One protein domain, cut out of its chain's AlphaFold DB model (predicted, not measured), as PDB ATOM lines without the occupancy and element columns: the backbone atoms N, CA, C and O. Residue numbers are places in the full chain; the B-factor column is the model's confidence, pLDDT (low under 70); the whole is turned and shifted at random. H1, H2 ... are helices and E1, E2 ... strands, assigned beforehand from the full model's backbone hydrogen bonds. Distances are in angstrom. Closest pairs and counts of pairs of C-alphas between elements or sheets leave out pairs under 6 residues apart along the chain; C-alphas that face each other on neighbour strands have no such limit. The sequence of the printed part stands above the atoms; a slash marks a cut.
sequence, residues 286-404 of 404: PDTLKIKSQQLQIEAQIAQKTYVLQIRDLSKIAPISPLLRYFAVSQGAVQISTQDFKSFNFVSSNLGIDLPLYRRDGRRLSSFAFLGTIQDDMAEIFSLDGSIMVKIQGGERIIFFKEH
ATOM      1  N   PRO A 286     470.612 551.995 400.045       90.50
ATOM      2  CA  PRO A 286     471.339 550.763 400.346       90.50
ATOM      3  C   PRO A 286     472.694 550.715 399.628       90.50
ATOM      4  O   PRO A 286     472.820 551.201 398.501       90.50
ATOM      5  N   ASP A 287     473.705 550.166 400.305       89.94
ATOM      6  CA  ASP A 287     475.067 549.942 399.789       89.94
ATOM      7  C   ASP A 287     475.777 551.178 399.215       89.94
ATOM      8  O   ASP A 287     476.764 551.055 398.486       89.94
ATOM      9  N   THR A 288     475.280 552.376 399.536       95.31
ATOM     10  CA  THR A 288     475.850 553.646 399.097       95.31
ATOM     11  C   THR A 288     476.059 554.566 400.290       95.31
ATOM     12  O   THR A 288     475.108 554.922 400.981       95.31
ATOM     13  N   LEU A 289     477.292 555.022 400.482       96.50
ATOM     14  CA  LEU A 289     477.626 556.091 401.418       96.50
ATOM     15  C   LEU A 289     478.171 557.281 400.636       96.50
ATOM     16  O   LEU A 289     479.110 557.131 399.858       96.50
ATOM     17  N   LYS A 290     477.614 558.469 400.861       97.94
ATOM     18  CA  LYS A 290     478.149 559.726 400.324       97.94
ATOM     19  C   LYS A 290     478.628 560.606 401.460       97.94
ATOM     20  O   LYS A 290     477.852 560.894 402.359       97.94
ATOM     21  N   ILE A 291     479.867 561.066 401.396       98.12
ATOM     22  CA  ILE A 291     480.470 562.011 402.338       98.12
ATOM     23  C   ILE A 291     480.690 563.320 401.588       98.12
ATOM     24  O   ILE A 291     481.167 563.305 400.456       98.12
ATOM     25  N   LYS A 292     480.355 564.458 402.193       98.19
ATOM     26  CA  LYS A 292     480.567 565.774 401.580       98.19
ATOM     27  C   LYS A 292     481.107 566.779 402.581       98.19
ATOM     28  O   LYS A 292     480.658 566.802 403.722       98.19
ATOM     29  N   SER A 293     481.988 567.660 402.117       97.56
ATOM     30  CA  SER A 293     482.315 568.930 402.763       97.56
ATOM     31  C   SER A 293     482.171 570.047 401.737       97.56
ATOM     32  O   SER A 293     482.948 570.131 400.788       97.56
ATOM     33  N   GLN A 294     481.169 570.910 401.918       95.25
ATOM     34  CA  GLN A 294     480.933 572.038 401.010       95.25
ATOM     35  C   GLN A 294     482.062 573.074 401.094       95.25
ATOM     36  O   GLN A 294     482.505 573.583 400.070       95.25
ATOM     37  N   GLN A 295     482.565 573.329 402.306       95.38
ATOM     38  CA  GLN A 295     483.642 574.287 402.571       95.38
ATOM     39  C   GLN A 295     484.934 573.933 401.823       95.38
ATOM     40  O   GLN A 295     485.569 574.812 401.247       95.38
ATOM     41  N   LEU A 296     485.302 572.649 401.818       96.69
ATOM     42  CA  LEU A 296     486.499 572.151 401.136       96.69
ATOM     43  C   LEU A 296     486.223 571.661 399.704       96.69
ATOM     44  O   LEU A 296     487.144 571.235 399.018       96.69
ATOM     45  N   GLN A 297     484.961 571.691 399.265       97.50
ATOM     46  CA  GLN A 297     484.492 571.115 398.000       97.50
ATOM     47  C   GLN A 297     484.968 569.669 397.767       97.50
ATOM     48  O   GLN A 297     485.370 569.286 396.664       97.50
ATOM     49  N   ILE A 298     484.900 568.867 398.831       97.88
ATOM     50  CA  ILE A 298     485.224 567.442 398.814       97.88
ATOM     51  C   ILE A 298     483.927 566.643 398.770       97.88
ATOM     52  O   ILE A 298     483.024 566.867 399.580       97.88
ATOM     53  N   GLU A 299     483.858 565.668 397.875       98.38
ATOM     54  CA  GLU A 299     482.838 564.627 397.881       98.38
ATOM     55  C   GLU A 299     483.513 563.260 397.823       98.38
ATOM     56  O   GLU A 299     484.364 563.023 396.973       98.38
ATOM     57  N   ALA A 300     483.136 562.345 398.709       98.06
ATOM     58  CA  ALA A 300     483.518 560.947 398.608       98.06
ATOM     59  C   ALA A 300     482.271 560.075 398.479       98.06
ATOM     60  O   ALA A 300     481.219 560.375 399.046       98.06
ATOM     61  N   GLN A 301     482.385 558.988 397.730       97.81
ATOM     62  CA  GLN A 301     481.319 558.022 397.541       97.81
ATOM     63  C   GLN A 301     481.876 556.612 397.684       97.81
ATOM     64  O   GLN A 301     482.903 556.278 397.103       97.81
ATOM     65  N   ILE A 302     481.155 555.783 398.427       96.50
ATOM     66  CA  ILE A 302     481.362 554.342 398.498       96.50
ATOM     67  C   ILE A 302     480.110 553.707 397.916       96.50
ATOM     68  O   ILE A 302     479.023 553.948 398.435       96.50
ATOM     69  N   ALA A 303     480.242 552.957 396.828       95.56
ATOM     70  CA  ALA A 303     479.127 552.260 396.195       95.56
ATOM     71  C   ALA A 303     479.624 550.973 395.537       95.56
ATOM     72  O   ALA A 303     480.577 551.019 394.764       95.56
ATOM     73  N   GLN A 304     478.987 549.833 395.827       89.56
ATOM     74  CA  GLN A 304     479.294 548.548 395.174       89.56
ATOM     75  C   GLN A 304     480.804 548.206 395.182       89.56
ATOM     76  O   GLN A 304     481.375 547.843 394.158       89.56
ATOM     77  N   LYS A 305     481.469 548.369 396.338       89.25
ATOM     78  CA  LYS A 305     482.932 548.208 396.533       89.25
ATOM     79  C   LYS A 305     483.827 549.194 395.768       89.25
ATOM     80  O   LYS A 305     485.042 549.088 395.861       89.25
ATOM     81  N   THR A 306     483.263 550.164 395.059       95.56
ATOM     82  CA  THR A 306     484.026 551.258 394.454       95.56
ATOM     83  C   THR A 306     484.064 552.442 395.410       95.56
ATOM     84  O   THR A 306     483.025 552.907 395.886       95.56
ATOM     85  N   TYR A 307     485.268 552.938 395.669       97.56
ATOM     86  CA  TYR A 307     485.543 554.108 396.488       97.56
ATOM     87  C   TYR A 307     485.994 555.228 395.562       97.56
ATOM     88  O   TYR A 307     486.944 555.052 394.805       97.56
ATOM     89  N   VAL A 308     485.320 556.371 395.613       98.31
ATOM     90  CA  VAL A 308     485.658 557.558 394.824       98.31
ATOM     91  C   VAL A 308     485.827 558.733 395.770       98.31
ATOM     92  O   VAL A 308     484.956 558.984 396.597       98.31
ATOM     93  N   LEU A 309     486.926 559.465 395.632       98.19
ATOM     94  CA  LEU A 309     487.180 560.745 396.280       98.19
ATOM     95  C   LEU A 309     487.305 561.809 395.193       98.19
ATOM     96  O   LEU A 309     488.132 561.684 394.298       98.19
ATOM     97  N   GLN A 310     486.512 562.865 395.285       98.31
ATOM     98  CA  GLN A 310     486.536 564.009 394.389       98.31
ATOM     99  C   GLN A 310     486.835 565.274 395.192       98.31
ATOM    100  O   GLN A 310     486.107 565.626 396.117       98.31
ATOM    101  N   ILE A 311     487.887 565.980 394.801       97.94
ATOM    102  CA  ILE A 311     488.210 567.333 395.242       97.94
ATOM    103  C   ILE A 311     487.947 568.237 394.044       97.94
ATOM    104  O   ILE A 311     488.668 568.171 393.049       97.94
ATOM    105  N   ARG A 312     486.882 569.039 394.099       97.50
ATOM    106  CA  ARG A 312     486.465 569.860 392.948       97.50
ATOM    107  C   ARG A 312     487.278 571.135 392.782       97.50
ATOM    108  O   ARG A 312     487.352 571.651 391.674       97.50
ATOM    109  N   ASP A 313     487.865 571.621 393.870       96.94
ATOM    110  CA  ASP A 313     488.624 572.864 393.886       96.94
ATOM    111  C   ASP A 313     489.779 572.774 394.891       96.94
ATOM    112  O   ASP A 313     489.617 572.974 396.098       96.94
ATOM    113  N   LEU A 314     490.975 572.471 394.383       96.62
ATOM    114  CA  LEU A 314     492.208 572.408 395.163       96.62
ATOM    115  C   LEU A 314     492.569 573.751 395.803       96.62
ATOM    116  O   LEU A 314     493.288 573.738 396.802       96.62
ATOM    117  N   SER A 315     492.052 574.889 395.322       95.56
ATOM    118  CA  SER A 315     492.297 576.182 395.973       95.56
ATOM    119  C   SER A 315     491.699 576.243 397.383       95.56
ATOM    120  O   SER A 315     492.198 576.972 398.239       95.56
ATOM    121  N   LYS A 316     490.679 575.420 397.678       96.56
ATOM    122  CA  LYS A 316     490.115 575.259 399.030       96.56
ATOM    123  C   LYS A 316     490.977 574.390 399.943       96.56
ATOM    124  O   LYS A 316     490.834 574.462 401.160       96.56
ATOM    125  N   ILE A 317     491.875 573.590 399.370       95.69
ATOM    126  CA  ILE A 317     492.765 572.671 400.092       95.69
ATOM    127  C   ILE A 317     494.180 573.246 400.230       95.69
ATOM    128  O   ILE A 317     494.840 573.021 401.243       95.69
ATOM    129  N   ALA A 318     494.649 574.028 399.255       92.50
ATOM    130  CA  ALA A 318     495.990 574.612 399.229       92.50
ATOM    131  C   ALA A 318     496.390 575.365 400.523       92.50
ATOM    132  O   ALA A 318     497.521 575.168 400.987       92.50
ATOM    133  N   PRO A 319     495.504 576.139 401.196       92.19
ATOM    134  CA  PRO A 319     495.841 576.799 402.462       92.19
ATOM    135  C   PRO A 319     496.248 575.830 403.583       92.19
ATOM    136  O   PRO A 319     497.051 576.175 404.454       92.19
ATOM    137  N   ILE A 320     495.744 574.597 403.538       94.19
ATOM    138  CA  ILE A 320     495.975 573.556 404.544       94.19
ATOM    139  C   ILE A 320     496.831 572.397 404.023       94.19
ATOM    140  O   ILE A 320     496.978 571.403 404.723       94.19
ATOM    141  N   SER A 321     497.408 572.492 402.819       94.75
ATOM    142  CA  SER A 321     498.202 571.413 402.220       94.75
ATOM    143  C   SER A 321     499.658 571.822 401.991       94.75
ATOM    144  O   SER A 321     499.986 572.444 400.976       94.75
ATOM    145  N   PRO A 322     500.572 571.455 402.909       91.31
ATOM    146  CA  PRO A 322     502.007 571.629 402.696       91.31
ATOM    147  C   PRO A 322     502.528 570.915 401.441       91.31
ATOM    148  O   PRO A 322     503.485 571.396 400.836       91.31
ATOM    149  N   LEU A 323     501.905 569.808 401.026       91.56
ATOM    150  CA  LEU A 323     502.236 569.096 399.791       91.56
ATOM    151  C   LEU A 323     501.883 569.893 398.530       91.56
ATOM    152  O   LEU A 323     502.726 570.026 397.647       91.56
ATOM    153  N   LEU A 324     500.671 570.455 398.441       91.94
ATOM    154  CA  LEU A 324     500.292 571.281 397.285       91.94
ATOM    155  C   LEU A 324     501.194 572.512 397.175       91.94
ATOM    156  O   LEU A 324     501.659 572.832 396.085       91.94
ATOM    157  N   ARG A 325     501.520 573.145 398.311       88.06
ATOM    158  CA  ARG A 325     502.484 574.254 398.348       88.06
ATOM    159  C   ARG A 325     503.875 573.838 397.873       88.06
ATOM    160  O   ARG A 325     504.482 574.582 397.113       88.06
ATOM    161  N   TYR A 326     504.359 572.665 398.289       85.25
ATOM    162  CA  TYR A 326     505.660 572.138 397.859       85.25
ATOM    163  C   TYR A 326     505.744 571.984 396.332       85.25
ATOM    164  O   TYR A 326     506.752 572.344 395.733       85.25
ATOM    165  N   PHE A 327     504.662 571.529 395.692       85.62
ATOM    166  CA  PHE A 327     504.578 571.398 394.232       85.62
ATOM    167  C   PHE A 327     504.055 572.651 393.510       85.62
ATOM    168  O   PHE A 327     503.750 572.582 392.321       85.62
ATOM    169  N   ALA A 328     503.935 573.785 394.210       87.94
ATOM    170  CA  ALA A 328     503.400 575.039 393.677       87.94
ATOM    171  C   ALA A 328     502.023 574.891 392.992       87.94
ATOM    172  O   ALA A 328     501.711 575.602 392.035       87.94
ATOM    173  N   VAL A 329     501.190 573.966 393.486       90.62
ATOM    174  CA  VAL A 329     499.823 573.740 393.002       90.62
ATOM    175  C   VAL A 329     498.868 574.655 393.761       90.62
ATOM    176  O   VAL A 329     498.735 574.555 394.982       90.62
ATOM    177  N   SER A 330     498.180 575.537 393.040       89.38
ATOM    178  CA  SER A 330     497.281 576.545 393.629       89.38
ATOM    179  C   SER A 330     495.797 576.297 393.352       89.38
ATOM    180  O   SER A 330     494.944 576.765 394.106       89.38
ATOM    181  N   GLN A 331     495.477 575.554 392.292       94.75
ATOM    182  CA  GLN A 331     494.112 575.324 391.819       94.75
ATOM    183  C   GLN A 331     494.012 574.024 391.015       94.75
ATOM    184  O   GLN A 331     495.024 573.392 390.708       94.75
ATOM    185  N   GLY A 332     492.784 573.656 390.657       95.56
ATOM    186  CA  GLY A 332     492.461 572.485 389.847       95.56
ATOM    187  C   GLY A 332     491.515 571.538 390.567       95.56
ATOM    188  O   GLY A 332     491.057 571.816 391.672       95.56
ATOM    189  N   ALA A 333     491.228 570.406 389.941       97.19
ATOM    190  CA  ALA A 333     490.382 569.365 390.506       97.19
ATOM    191  C   ALA A 333     491.078 568.012 390.413       97.19
ATOM    192  O   ALA A 333     491.840 567.764 389.477       97.19
ATOM    193  N   VAL A 334     490.791 567.131 391.369       96.75
ATOM    194  CA  VAL A 334     491.329 565.770 391.421       96.75
ATOM    195  C   VAL A 334     490.208 564.802 391.756       96.75
ATOM    196  O   VAL A 334     489.427 565.025 392.679       96.75
ATOM    197  N   GLN A 335     490.151 563.698 391.026       98.12
ATOM    198  CA  GLN A 335     489.354 562.533 391.355       98.12
ATOM    199  C   GLN A 335     490.286 561.343 391.540       98.12
ATOM    200  O   GLN A 335     491.145 561.096 390.701       98.12
ATOM    201  N   ILE A 336     490.094 560.598 392.620       97.88
ATOM    202  CA  ILE A 336     490.800 559.356 392.928       97.88
ATOM    203  C   ILE A 336     489.745 558.271 393.077       97.88
ATOM    204  O   ILE A 336     488.691 558.501 393.669       97.88
ATOM    205  N   SER A 337     490.014 557.086 392.548       98.06
ATOM    206  CA  SER A 337     489.134 555.934 392.693       98.06
ATOM    207  C   SER A 337     489.916 554.654 392.931       98.06
ATOM    208  O   SER A 337     491.030 554.501 392.439       98.06
ATOM    209  N   THR A 338     489.330 553.739 393.693       97.88
ATOM    210  CA  THR A 338     489.881 552.407 393.961       97.88
ATOM    211  C   THR A 338     488.749 551.418 394.222       97.88
ATOM    212  O   THR A 338     487.630 551.817 394.554       97.88
ATOM    213  N   GLN A 339     489.030 550.127 394.069       96.25
ATOM    214  CA  GLN A 339     488.112 549.037 394.417       96.25
ATOM    215  C   GLN A 339     488.648 548.150 395.553       96.25
ATOM    216  O   GLN A 339     487.883 547.427 396.189       96.25
ATOM    217  N   ASP A 340     489.952 548.213 395.823       93.94
ATOM    218  CA  ASP A 340     490.668 547.276 396.692       93.94
ATOM    219  C   ASP A 340     491.682 547.946 397.636       93.94
ATOM    220  O   ASP A 340     492.282 547.256 398.460       93.94
ATOM    221  N   PHE A 341     491.868 549.270 397.538       92.75
ATOM    222  CA  PHE A 341     492.915 550.036 398.227       92.75
ATOM    223  C   PHE A 341     494.353 549.578 397.923       92.75
ATOM    224  O   PHE A 341     495.270 549.894 398.680       92.75
ATOM    225  N   LYS A 342     494.555 548.863 396.813       93.00
ATOM    226  CA  LYS A 342     495.873 548.497 396.271       93.00
ATOM    227  C   LYS A 342     496.126 549.181 394.936       93.00
ATOM    228  O   LYS A 342     497.221 549.677 394.697       93.00
ATOM    229  N   SER A 343     495.084 549.247 394.110       95.06
ATOM    230  CA  SER A 343     495.098 549.879 392.798       95.06
ATOM    231  C   SER A 343     494.279 551.163 392.839       95.06
ATOM    232  O   SER A 343     493.101 551.159 393.218       95.06
ATOM    233  N   PHE A 344     494.887 552.272 392.441       97.31
ATOM    234  CA  PHE A 344     494.265 553.589 392.428       97.31
ATOM    235  C   PHE A 344     494.311 554.166 391.025       97.31
ATOM    236  O   PHE A 344     495.377 554.262 390.432       97.31
ATOM    237  N   ASN A 345     493.165 554.620 390.531       97.56
ATOM    238  CA  ASN A 345     493.089 555.446 389.335       97.56
ATOM    239  C   ASN A 345     492.870 556.886 389.765       97.56
ATOM    240  O   ASN A 345     492.012 557.149 390.615       97.56
ATOM    241  N   PHE A 346     493.584 557.820 389.157       96.81
ATOM    242  CA  PHE A 346     493.371 559.234 389.410       96.81
ATOM    243  C   PHE A 346     493.279 560.023 388.113       96.81
ATOM    244  O   PHE A 346     493.903 559.695 387.107       96.81
ATOM    245  N   VAL A 347     492.481 561.081 388.156       96.88
ATOM    246  CA  VAL A 347     492.351 562.061 387.084       96.88
ATOM    247  C   VAL A 347     492.388 563.436 387.718       96.88
ATOM    248  O   VAL A 347     491.721 563.697 388.717       96.88
ATOM    249  N   SER A 348     493.171 564.321 387.131       94.75
ATOM    250  CA  SER A 348     493.296 565.709 387.527       94.75
ATOM    251  C   SER A 348     493.024 566.614 386.337       94.75
ATOM    252  O   SER A 348     493.320 566.270 385.193       94.75
ATOM    253  N   SER A 349     492.442 567.777 386.604       93.31
ATOM    254  CA  SER A 349     492.114 568.762 385.577       93.31
ATOM    255  C   SER A 349     492.448 570.161 386.061       93.31
ATOM    256  O   SER A 349     492.296 570.462 387.248       93.31
ATOM    257  N   ASN A 350     492.896 571.005 385.130       90.19
ATOM    258  CA  ASN A 350     493.206 572.413 385.371       90.19
ATOM    259  C   ASN A 350     494.141 572.630 386.575       90.19
ATOM    260  O   ASN A 350     493.948 573.570 387.346       90.19
ATOM    261  N   LEU A 351     495.119 571.736 386.774       90.81
ATOM    262  CA  LEU A 351     496.111 571.871 387.835       90.81
ATOM    263  C   LEU A 351     496.969 573.093 387.547       90.81
ATOM    264  O   LEU A 351     497.852 573.037 386.694       90.81
ATOM    265  N   GLY A 352     496.704 574.189 388.252       88.94
ATOM    266  CA  GLY A 352     497.498 575.405 388.138       88.94
ATOM    267  C   GLY A 352     498.809 575.234 388.885       88.94
ATOM    268  O   GLY A 352     498.790 575.107 390.112       88.94
ATOM    269  N   ILE A 353     499.917 575.239 388.147       84.38
ATOM    270  CA  ILE A 353     501.266 575.016 388.672       84.38
ATOM    271  C   ILE A 353     502.114 576.256 388.400       84.38
ATOM    272  O   ILE A 353     502.295 576.653 387.249       84.38
ATOM    273  N   ASP A 354     502.672 576.847 389.453       83.50
ATOM    274  CA  ASP A 354     503.567 578.003 389.351       83.50
ATOM    275  C   ASP A 354     505.040 577.562 389.348       83.50
ATOM    276  O   ASP A 354     505.821 577.886 390.236       83.50
ATOM    277  N   LEU A 355     505.425 576.789 388.328       79.62
ATOM    278  CA  LEU A 355     506.815 576.375 388.097       79.62
ATOM    279  C   LEU A 355     507.363 577.030 386.818       79.62
ATOM    280  O   LEU A 355     506.588 577.369 385.915       79.62
ATOM    281  N   PRO A 356     508.682 577.263 386.706       78.69
ATOM    282  CA  PRO A 356     509.306 577.830 385.509       78.69
ATOM    283  C   PRO A 356     509.469 576.761 384.413       78.69
ATOM    284  O   PRO A 356     510.566 576.511 383.919       78.69
ATOM    285  N   LEU A 357     508.373 576.088 384.056       76.00
ATOM    286  CA  LEU A 357     508.329 575.093 382.990       76.00
ATOM    287  C   LEU A 357     507.853 575.763 381.704       76.00
ATOM    288  O   LEU A 357     506.846 576.469 381.703       76.00
ATOM    289  N   TYR A 358     508.570 575.539 380.606       79.25
ATOM    290  CA  TYR A 358     508.280 576.147 379.311       79.25
ATOM    291  C   TYR A 358     508.202 575.075 378.234       79.25
ATOM    292  O   TYR A 358     508.968 574.111 378.232       79.25
ATOM    293  N   ARG A 359     507.276 575.263 377.299       73.88
ATOM    294  CA  ARG A 359     507.256 574.526 376.037       73.88
ATOM    295  C   ARG A 359     508.407 575.009 375.151       73.88
ATOM    296  O   ARG A 359     508.946 576.097 375.350       73.88
ATOM    297  N   ARG A 360     508.754 574.223 374.124       71.38
ATOM    298  CA  ARG A 360     509.774 574.612 373.130       71.38
ATOM    299  C   ARG A 360     509.448 575.920 372.402       71.38
ATOM    300  O   ARG A 360     510.367 576.632 372.021       71.38
ATOM    301  N   ASP A 361     508.167 576.260 372.257       80.31
ATOM    302  CA  ASP A 361     507.702 577.524 371.666       80.31
ATOM    303  C   ASP A 361     507.862 578.745 372.602       80.31
ATOM    304  O   ASP A 361     507.428 579.846 372.269       80.31
ATOM    305  N   GLY A 362     508.460 578.557 373.785       81.12
ATOM    306  CA  GLY A 362     508.685 579.602 374.780       81.12
ATOM    307  C   GLY A 362     507.464 579.922 375.645       81.12
ATOM    308  O   GLY A 362     507.569 580.740 376.560       81.12
ATOM    309  N   ARG A 363     506.306 579.283 375.420       83.12
ATOM    310  CA  ARG A 363     505.126 579.485 376.268       83.12
ATOM    311  C   ARG A 363     505.305 578.778 377.604       83.12
ATOM    312  O   ARG A 363     505.663 577.600 377.664       83.12
ATOM    313  N   ARG A 364     505.006 579.493 378.688       82.50
ATOM    314  CA  ARG A 364     505.015 578.930 380.040       82.50
ATOM    315  C   ARG A 364     503.904 577.889 380.187       82.50
ATOM    316  O   ARG A 364     502.753 578.148 379.840       82.50
ATOM    317  N   LEU A 365     504.246 576.733 380.741       78.62
ATOM    318  CA  LEU A 365     503.299 575.720 381.184       78.62
ATOM    319  C   LEU A 365     502.746 576.136 382.547       78.62
ATOM    320  O   LEU A 365     503.431 576.036 383.560       78.62
ATOM    321  N   SER A 366     501.515 576.639 382.553       80.44
ATOM    322  CA  SER A 366     500.833 577.131 383.758       80.44
ATOM    323  C   SER A 366     499.715 576.214 384.247       80.44
ATOM    324  O   SER A 366     499.254 576.361 385.378       80.44
ATOM    325  N   SER A 367     499.263 575.277 383.411       82.75
ATOM    326  CA  SER A 367     498.186 574.350 383.739       82.75
ATOM    327  C   SER A 367     498.458 572.974 383.160       82.75
ATOM    328  O   SER A 367     498.848 572.854 381.999       82.75
ATOM    329  N   PHE A 368     498.181 571.944 383.953       84.69
ATOM    330  CA  PHE A 368     498.271 570.557 383.529       84.69
ATOM    331  C   PHE A 368     496.979 569.805 383.816       84.69
ATOM    332  O   PHE A 368     496.192 570.150 384.699       84.69
ATOM    333  N   ALA A 369     496.780 568.732 383.072       90.50
ATOM    334  CA  ALA A 369     495.792 567.729 383.389       90.50
ATOM    335  C   ALA A 369     496.472 566.376 383.230       90.50
ATOM    336  O   ALA A 369     497.110 566.131 382.204       90.50
ATOM    337  N   PHE A 370     496.358 565.533 384.249       91.88
ATOM    338  CA  PHE A 370     496.969 564.212 384.263       91.88
ATOM    339  C   PHE A 370     495.941 563.145 384.580       91.88
ATOM    340  O   PHE A 370     495.068 563.360 385.419       91.88
ATOM    341  N   LEU A 371     496.097 561.981 383.970       96.25
ATOM    342  CA  LEU A 371     495.451 560.747 384.391       96.25
ATOM    343  C   LEU A 371     496.529 559.725 384.726       96.25
ATOM    344  O   LEU A 371     497.632 559.791 384.185       96.25
ATOM    345  N   GLY A 372     496.225 558.773 385.590       95.88
ATOM    346  CA  GLY A 372     497.186 557.728 385.879       95.88
ATOM    347  C   GLY A 372     496.657 556.639 386.780       95.88
ATOM    348  O   GLY A 372     495.537 556.705 387.299       95.88
ATOM    349  N   THR A 373     497.514 555.648 386.961       96.62
ATOM    350  CA  THR A 373     497.297 554.511 387.838       96.62
ATOM    351  C   THR A 373     498.458 554.391 388.815       96.62
ATOM    352  O   THR A 373     499.600 554.739 388.508       96.62
ATOM    353  N   ILE A 374     498.155 553.931 390.022       94.19
ATOM    354  CA  ILE A 374     499.138 553.519 391.019       94.19
ATOM    355  C   ILE A 374     498.743 552.115 391.446       94.19
ATOM    356  O   ILE A 374     497.601 551.905 391.856       94.19
ATOM    357  N   GLN A 375     499.669 551.172 391.348       93.62
ATOM    358  CA  GLN A 375     499.478 549.794 391.771       93.62
ATOM    359  C   GLN A 375     500.768 549.299 392.420       93.62
ATOM    360  O   GLN A 375     501.806 549.243 391.767       93.62
ATOM    361  N   ASP A 376     500.690 548.945 393.702       86.31
ATOM    362  CA  ASP A 376     501.838 548.517 394.507       86.31
ATOM    363  C   ASP A 376     503.002 549.532 394.458       86.31
ATOM    364  O   ASP A 376     502.874 550.636 394.991       86.31
ATOM    365  N   ASP A 377     504.134 549.186 393.843       85.12
ATOM    366  CA  ASP A 377     505.308 550.050 393.667       85.12
ATOM    367  C   ASP A 377     505.398 550.691 392.268       85.12
ATOM    368  O   ASP A 377     506.385 551.364 391.952       85.12
ATOM    369  N   MET A 378     504.369 550.494 391.440       91.94
ATOM    370  CA  MET A 378     504.264 551.035 390.095       91.94
ATOM    371  C   MET A 378     503.331 552.246 390.054       91.94
ATOM    372  O   MET A 378     502.228 552.228 390.603       91.94
ATOM    373  N   ALA A 379     503.741 553.288 389.339       93.25
ATOM    374  CA  ALA A 379     502.852 554.369 388.938       93.25
ATOM    375  C   ALA A 379     503.056 554.706 387.462       93.25
ATOM    376  O   ALA A 379     504.192 554.867 387.016       93.25
ATOM    377  N   GLU A 380     501.963 554.862 386.722       94.69
ATOM    378  CA  GLU A 380     501.971 555.343 385.343       94.69
ATOM    379  C   GLU A 380     501.069 556.571 385.240       94.69
ATOM    380  O   GLU A 380     499.899 556.540 385.618       94.69
ATOM    381  N   ILE A 381     501.630 557.684 384.772       94.31
ATOM    382  CA  ILE A 381     500.984 558.996 384.756       94.31
ATOM    383  C   ILE A 381     501.135 559.588 383.366       94.31
ATOM    384  O   ILE A 381     502.234 559.635 382.826       94.31
ATOM    385  N   PHE A 382     500.046 560.095 382.812       93.00
ATOM    386  CA  PHE A 382     499.987 560.666 381.476       93.00
ATOM    387  C   PHE A 382     499.391 562.058 381.554       93.00
ATOM    388  O   PHE A 382     498.378 562.255 382.229       93.00
ATOM    389  N   SER A 383     499.969 563.026 380.848       89.19
ATOM    390  CA  SER A 383     499.237 564.254 380.553       89.19
ATOM    391  C   SER A 383     498.084 563.938 379.598       89.19
ATOM    392  O   SER A 383     498.199 563.062 378.741       89.19
ATOM    393  N   LEU A 384     496.958 564.644 379.723       84.12
ATOM    394  CA  LEU A 384     495.789 564.381 378.868       84.12
ATOM    395  C   LEU A 384     496.067 564.624 377.376       84.12
ATOM    396  O   LEU A 384     495.406 564.032 376.530       84.12
ATOM    397  N   ASP A 385     497.039 565.476 377.051       83.50
ATOM    398  CA  ASP A 385     497.488 565.724 375.677       83.50
ATOM    399  C   ASP A 385     498.523 564.697 375.175       83.50
ATOM    400  O   ASP A 385     498.980 564.788 374.039       83.50
ATOM    401  N   GLY A 386     498.913 563.726 376.010       83.25
ATOM    402  CA  GLY A 386     499.894 562.689 375.688       83.25
ATOM    403  C   GLY A 386     501.329 563.197 375.513       83.25
ATOM    404  O   GLY A 386     502.191 562.429 375.082       83.25
ATOM    405  N   SER A 387     501.596 564.469 375.822       82.62
ATOM    406  CA  SER A 387     502.925 565.072 375.695       82.62
ATOM    407  C   SER A 387     503.897 564.625 376.786       82.62
ATOM    408  O   SER A 387     505.105 564.663 376.567       82.62
ATOM    409  N   ILE A 388     503.395 564.180 377.939       86.12
ATOM    410  CA  ILE A 388     504.192 563.745 379.086       86.12
ATOM    411  C   ILE A 388     503.696 562.378 379.544       86.12
ATOM    412  O   ILE A 388     502.506 562.191 379.793       86.12
ATOM    413  N   MET A 389     504.628 561.446 379.723       90.56
ATOM    414  CA  MET A 389     504.397 560.195 380.438       90.56
ATOM    415  C   MET A 389     505.442 560.042 381.540       90.56
ATOM    416  O   MET A 389     506.634 560.218 381.299       90.56
ATOM    417  N   VAL A 390     505.005 559.691 382.741       91.06
ATOM    418  CA  VAL A 390     505.869 559.349 383.870       91.06
ATOM    419  C   VAL A 390     505.587 557.910 384.257       91.06
ATOM    420  O   VAL A 390     504.440 557.556 384.520       91.06
ATOM    421  N   LYS A 391     506.637 557.098 384.325       92.06
ATOM    422  CA  LYS A 391     506.600 555.746 384.871       92.06
ATOM    423  C   LYS A 391     507.517 555.662 386.080       92.06
ATOM    424  O   LYS A 391     508.674 556.070 386.010       92.06
ATOM    425  N   ILE A 392     507.000 555.135 387.178       89.50
ATOM    426  CA  ILE A 392     507.752 554.849 388.399       89.50
ATOM    427  C   ILE A 392     507.622 553.353 388.663       89.50
ATOM    428  O   ILE A 392     506.507 552.843 388.611       89.50
ATOM    429  N   GLN A 393     508.732 552.658 388.912       88.44
ATOM    430  CA  GLN A 393     508.737 551.229 389.241       88.44
ATOM    431  C   GLN A 393     510.000 550.880 390.036       88.44
ATOM    432  O   GLN A 393     511.095 551.218 389.600       88.44
ATOM    433  N   GLY A 394     509.881 550.234 391.202       75.56
ATOM    434  CA  GLY A 394     511.048 549.773 391.974       75.56
ATOM    435  C   GLY A 394     512.075 550.859 392.345       75.56
ATOM    436  O   GLY A 394     513.242 550.552 392.567       75.56
ATOM    437  N   GLY A 395     511.668 552.134 392.382       72.38
ATOM    438  CA  GLY A 395     512.552 553.289 392.597       72.38
ATOM    439  C   GLY A 395     513.120 553.919 391.317       72.38
ATOM    440  O   GLY A 395     513.579 555.062 391.371       72.38
ATOM    441  N   GLU A 396     513.024 553.247 390.168       80.50
ATOM    442  CA  GLU A 396     513.315 553.842 388.863       80.50
ATOM    443  C   GLU A 396     512.213 554.829 388.470       80.50
ATOM    444  O   GLU A 396     511.026 554.604 388.719       80.50
ATOM    445  N   ARG A 397     512.612 555.947 387.857       85.31
ATOM    446  CA  ARG A 397     511.710 557.002 387.384       85.31
ATOM    447  C   ARG A 397     512.049 557.315 385.939       85.31
ATOM    448  O   ARG A 397     513.128 557.828 385.656       85.31
ATOM    449  N   ILE A 398     511.122 557.028 385.039       85.94
ATOM    450  CA  ILE A 398     511.267 557.291 383.614       85.94
ATOM    451  C   ILE A 398     510.267 558.373 383.233       85.94
ATOM    452  O   ILE A 398     509.072 558.242 383.490       85.94
ATOM    453  N   ILE A 399     510.758 559.453 382.631       85.12
ATOM    454  CA  ILE A 399     509.926 560.549 382.137       85.12
ATOM    455  C   ILE A 399     510.121 560.629 380.630       85.12
ATOM    456  O   ILE A 399     511.238 560.817 380.151       85.12
ATOM    457  N   PHE A 400     509.028 560.499 379.892       84.12
ATOM    458  CA  PHE A 400     508.996 560.643 378.449       84.12
ATOM    459  C   PHE A 400     508.281 561.933 378.079       84.12
ATOM    460  O   PHE A 400     507.196 562.221 378.583       84.12
ATOM    461  N   PHE A 401     508.883 562.668 377.150       81.00
ATOM    462  CA  PHE A 401     508.278 563.825 376.514       81.00
ATOM    463  C   PHE A 401     508.046 563.488 375.046       81.00
ATOM    464  O   PHE A 401     508.997 563.191 374.322       81.00
ATOM    465  N   LYS A 402     506.786 563.498 374.608       71.31
ATOM    466  CA  LYS A 402     506.437 563.296 373.205       71.31
ATOM    467  C   LYS A 402     506.581 564.624 372.469       71.31
ATOM    468  O   LYS A 402     505.963 565.619 372.844       71.31
ATOM    469  N   GLU A 403     507.439 564.638 371.455       60.12
ATOM    470  CA  GLU A 403     507.712 565.828 370.652       60.12
ATOM    471  C   GLU A 403     506.533 566.142 369.716       60.12
ATOM    472  O   GLU A 403     506.017 565.255 369.029       60.12
ATOM    473  N   HIS A 404     506.136 567.414 369.691       50.66
ATOM    474  CA  HIS A 404     505.333 568.026 368.637       50.66
ATOM    475  C   HIS A 404     506.070 569.243 368.098       50.66
ATOM    476  O   HIS A 404     506.631 569.996 368.936       50.66
TER     477      HIS A 404
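This is residues 286 to 404 of the 404 residues of the protein "DUF3971 domain-containing protein" of Helicobacter bizzozeronii CCUG 35545 (UniProt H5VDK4). This is a single long wall of nine strands laid side by side in chain order, twisted from E1 at one edge to E9 at the other. One short helix, H1, grazes the sheet, and a long loop, residues 354 to 369, joins E5 to E6. The printed part has 119 residues with nine named strands and one named helix, in the order E1 E2 E3 H1 E4 E5 E6 E7 E8 E9; the sheet has this same strand order, is antiparallel throughout, and the class is mostly strand. The whole is only just compact, close to loose, with a radius of gyration of the C-alphas of 15.9 A, and its elongated outline spans 53 by 33 by 24 A.

Find C-alpha 288 at (475.850, 553.646, 399.097); there E1 begins and runs to residue 293. E2 follows at residues 298 to 303 and E3 at 306 to 311. Next look for H1 at residues 322 to 326. E4, residues 329 to 338, begins at C-alpha 329 at (499.823, 573.740, 393.002), is 23.6 A long and bends by 75 degrees at residue 332. E5, residues 343 to 353, is 26.2 A long and bends by 81 degrees at residue 350. Then come E6 at 370 to 375, E7 at 378 to 383, E8 at 388 to 393 and E9 at 396 to 401, which ends at C-alpha 401 at (508.278, 563.825, 376.514).

Start at the edge strand E1: it forms a hairpin with E2, with N 291 and O 300 2.8 A apart. E1, E2 and E3 make a meander, each strand the antiparallel neighbour of the one before; E4 to E9 make another. Between the two, E3 and E4 are antiparallel at 174 degrees, with N 309 and O 336 2.8 A apart. In the hairpin of E4 and E5, N 335 and O 347 are 2.8 A apart. E5 and E6 stand at 152 degrees, with N 346 and O 372 2.9 A apart, and residues 351 to 352 of E5 also pair with residues 367 to 368. At the other edge, E8 and E9 form a hairpin, with N 391 and O 398 2.8 A apart. E1 and E9 are apart. H1 is only just on the sheet, with 5 pairs of C-alphas within 10 A, and only grazes it with residues 323 to 325; its one O i to N i+4 pair is within hydrogen-bond range.

The C-alphas of Pro 286 and Gly 362, the two farthest apart, are 53.7 A from each other. The printed part has no cut and ends at the chain's last residue, 404. The link from E5 to E6 is long, with 16 residues. In this model the mean pLDDT of the printed part is 90.0, and residues 403 to 404 are under 70.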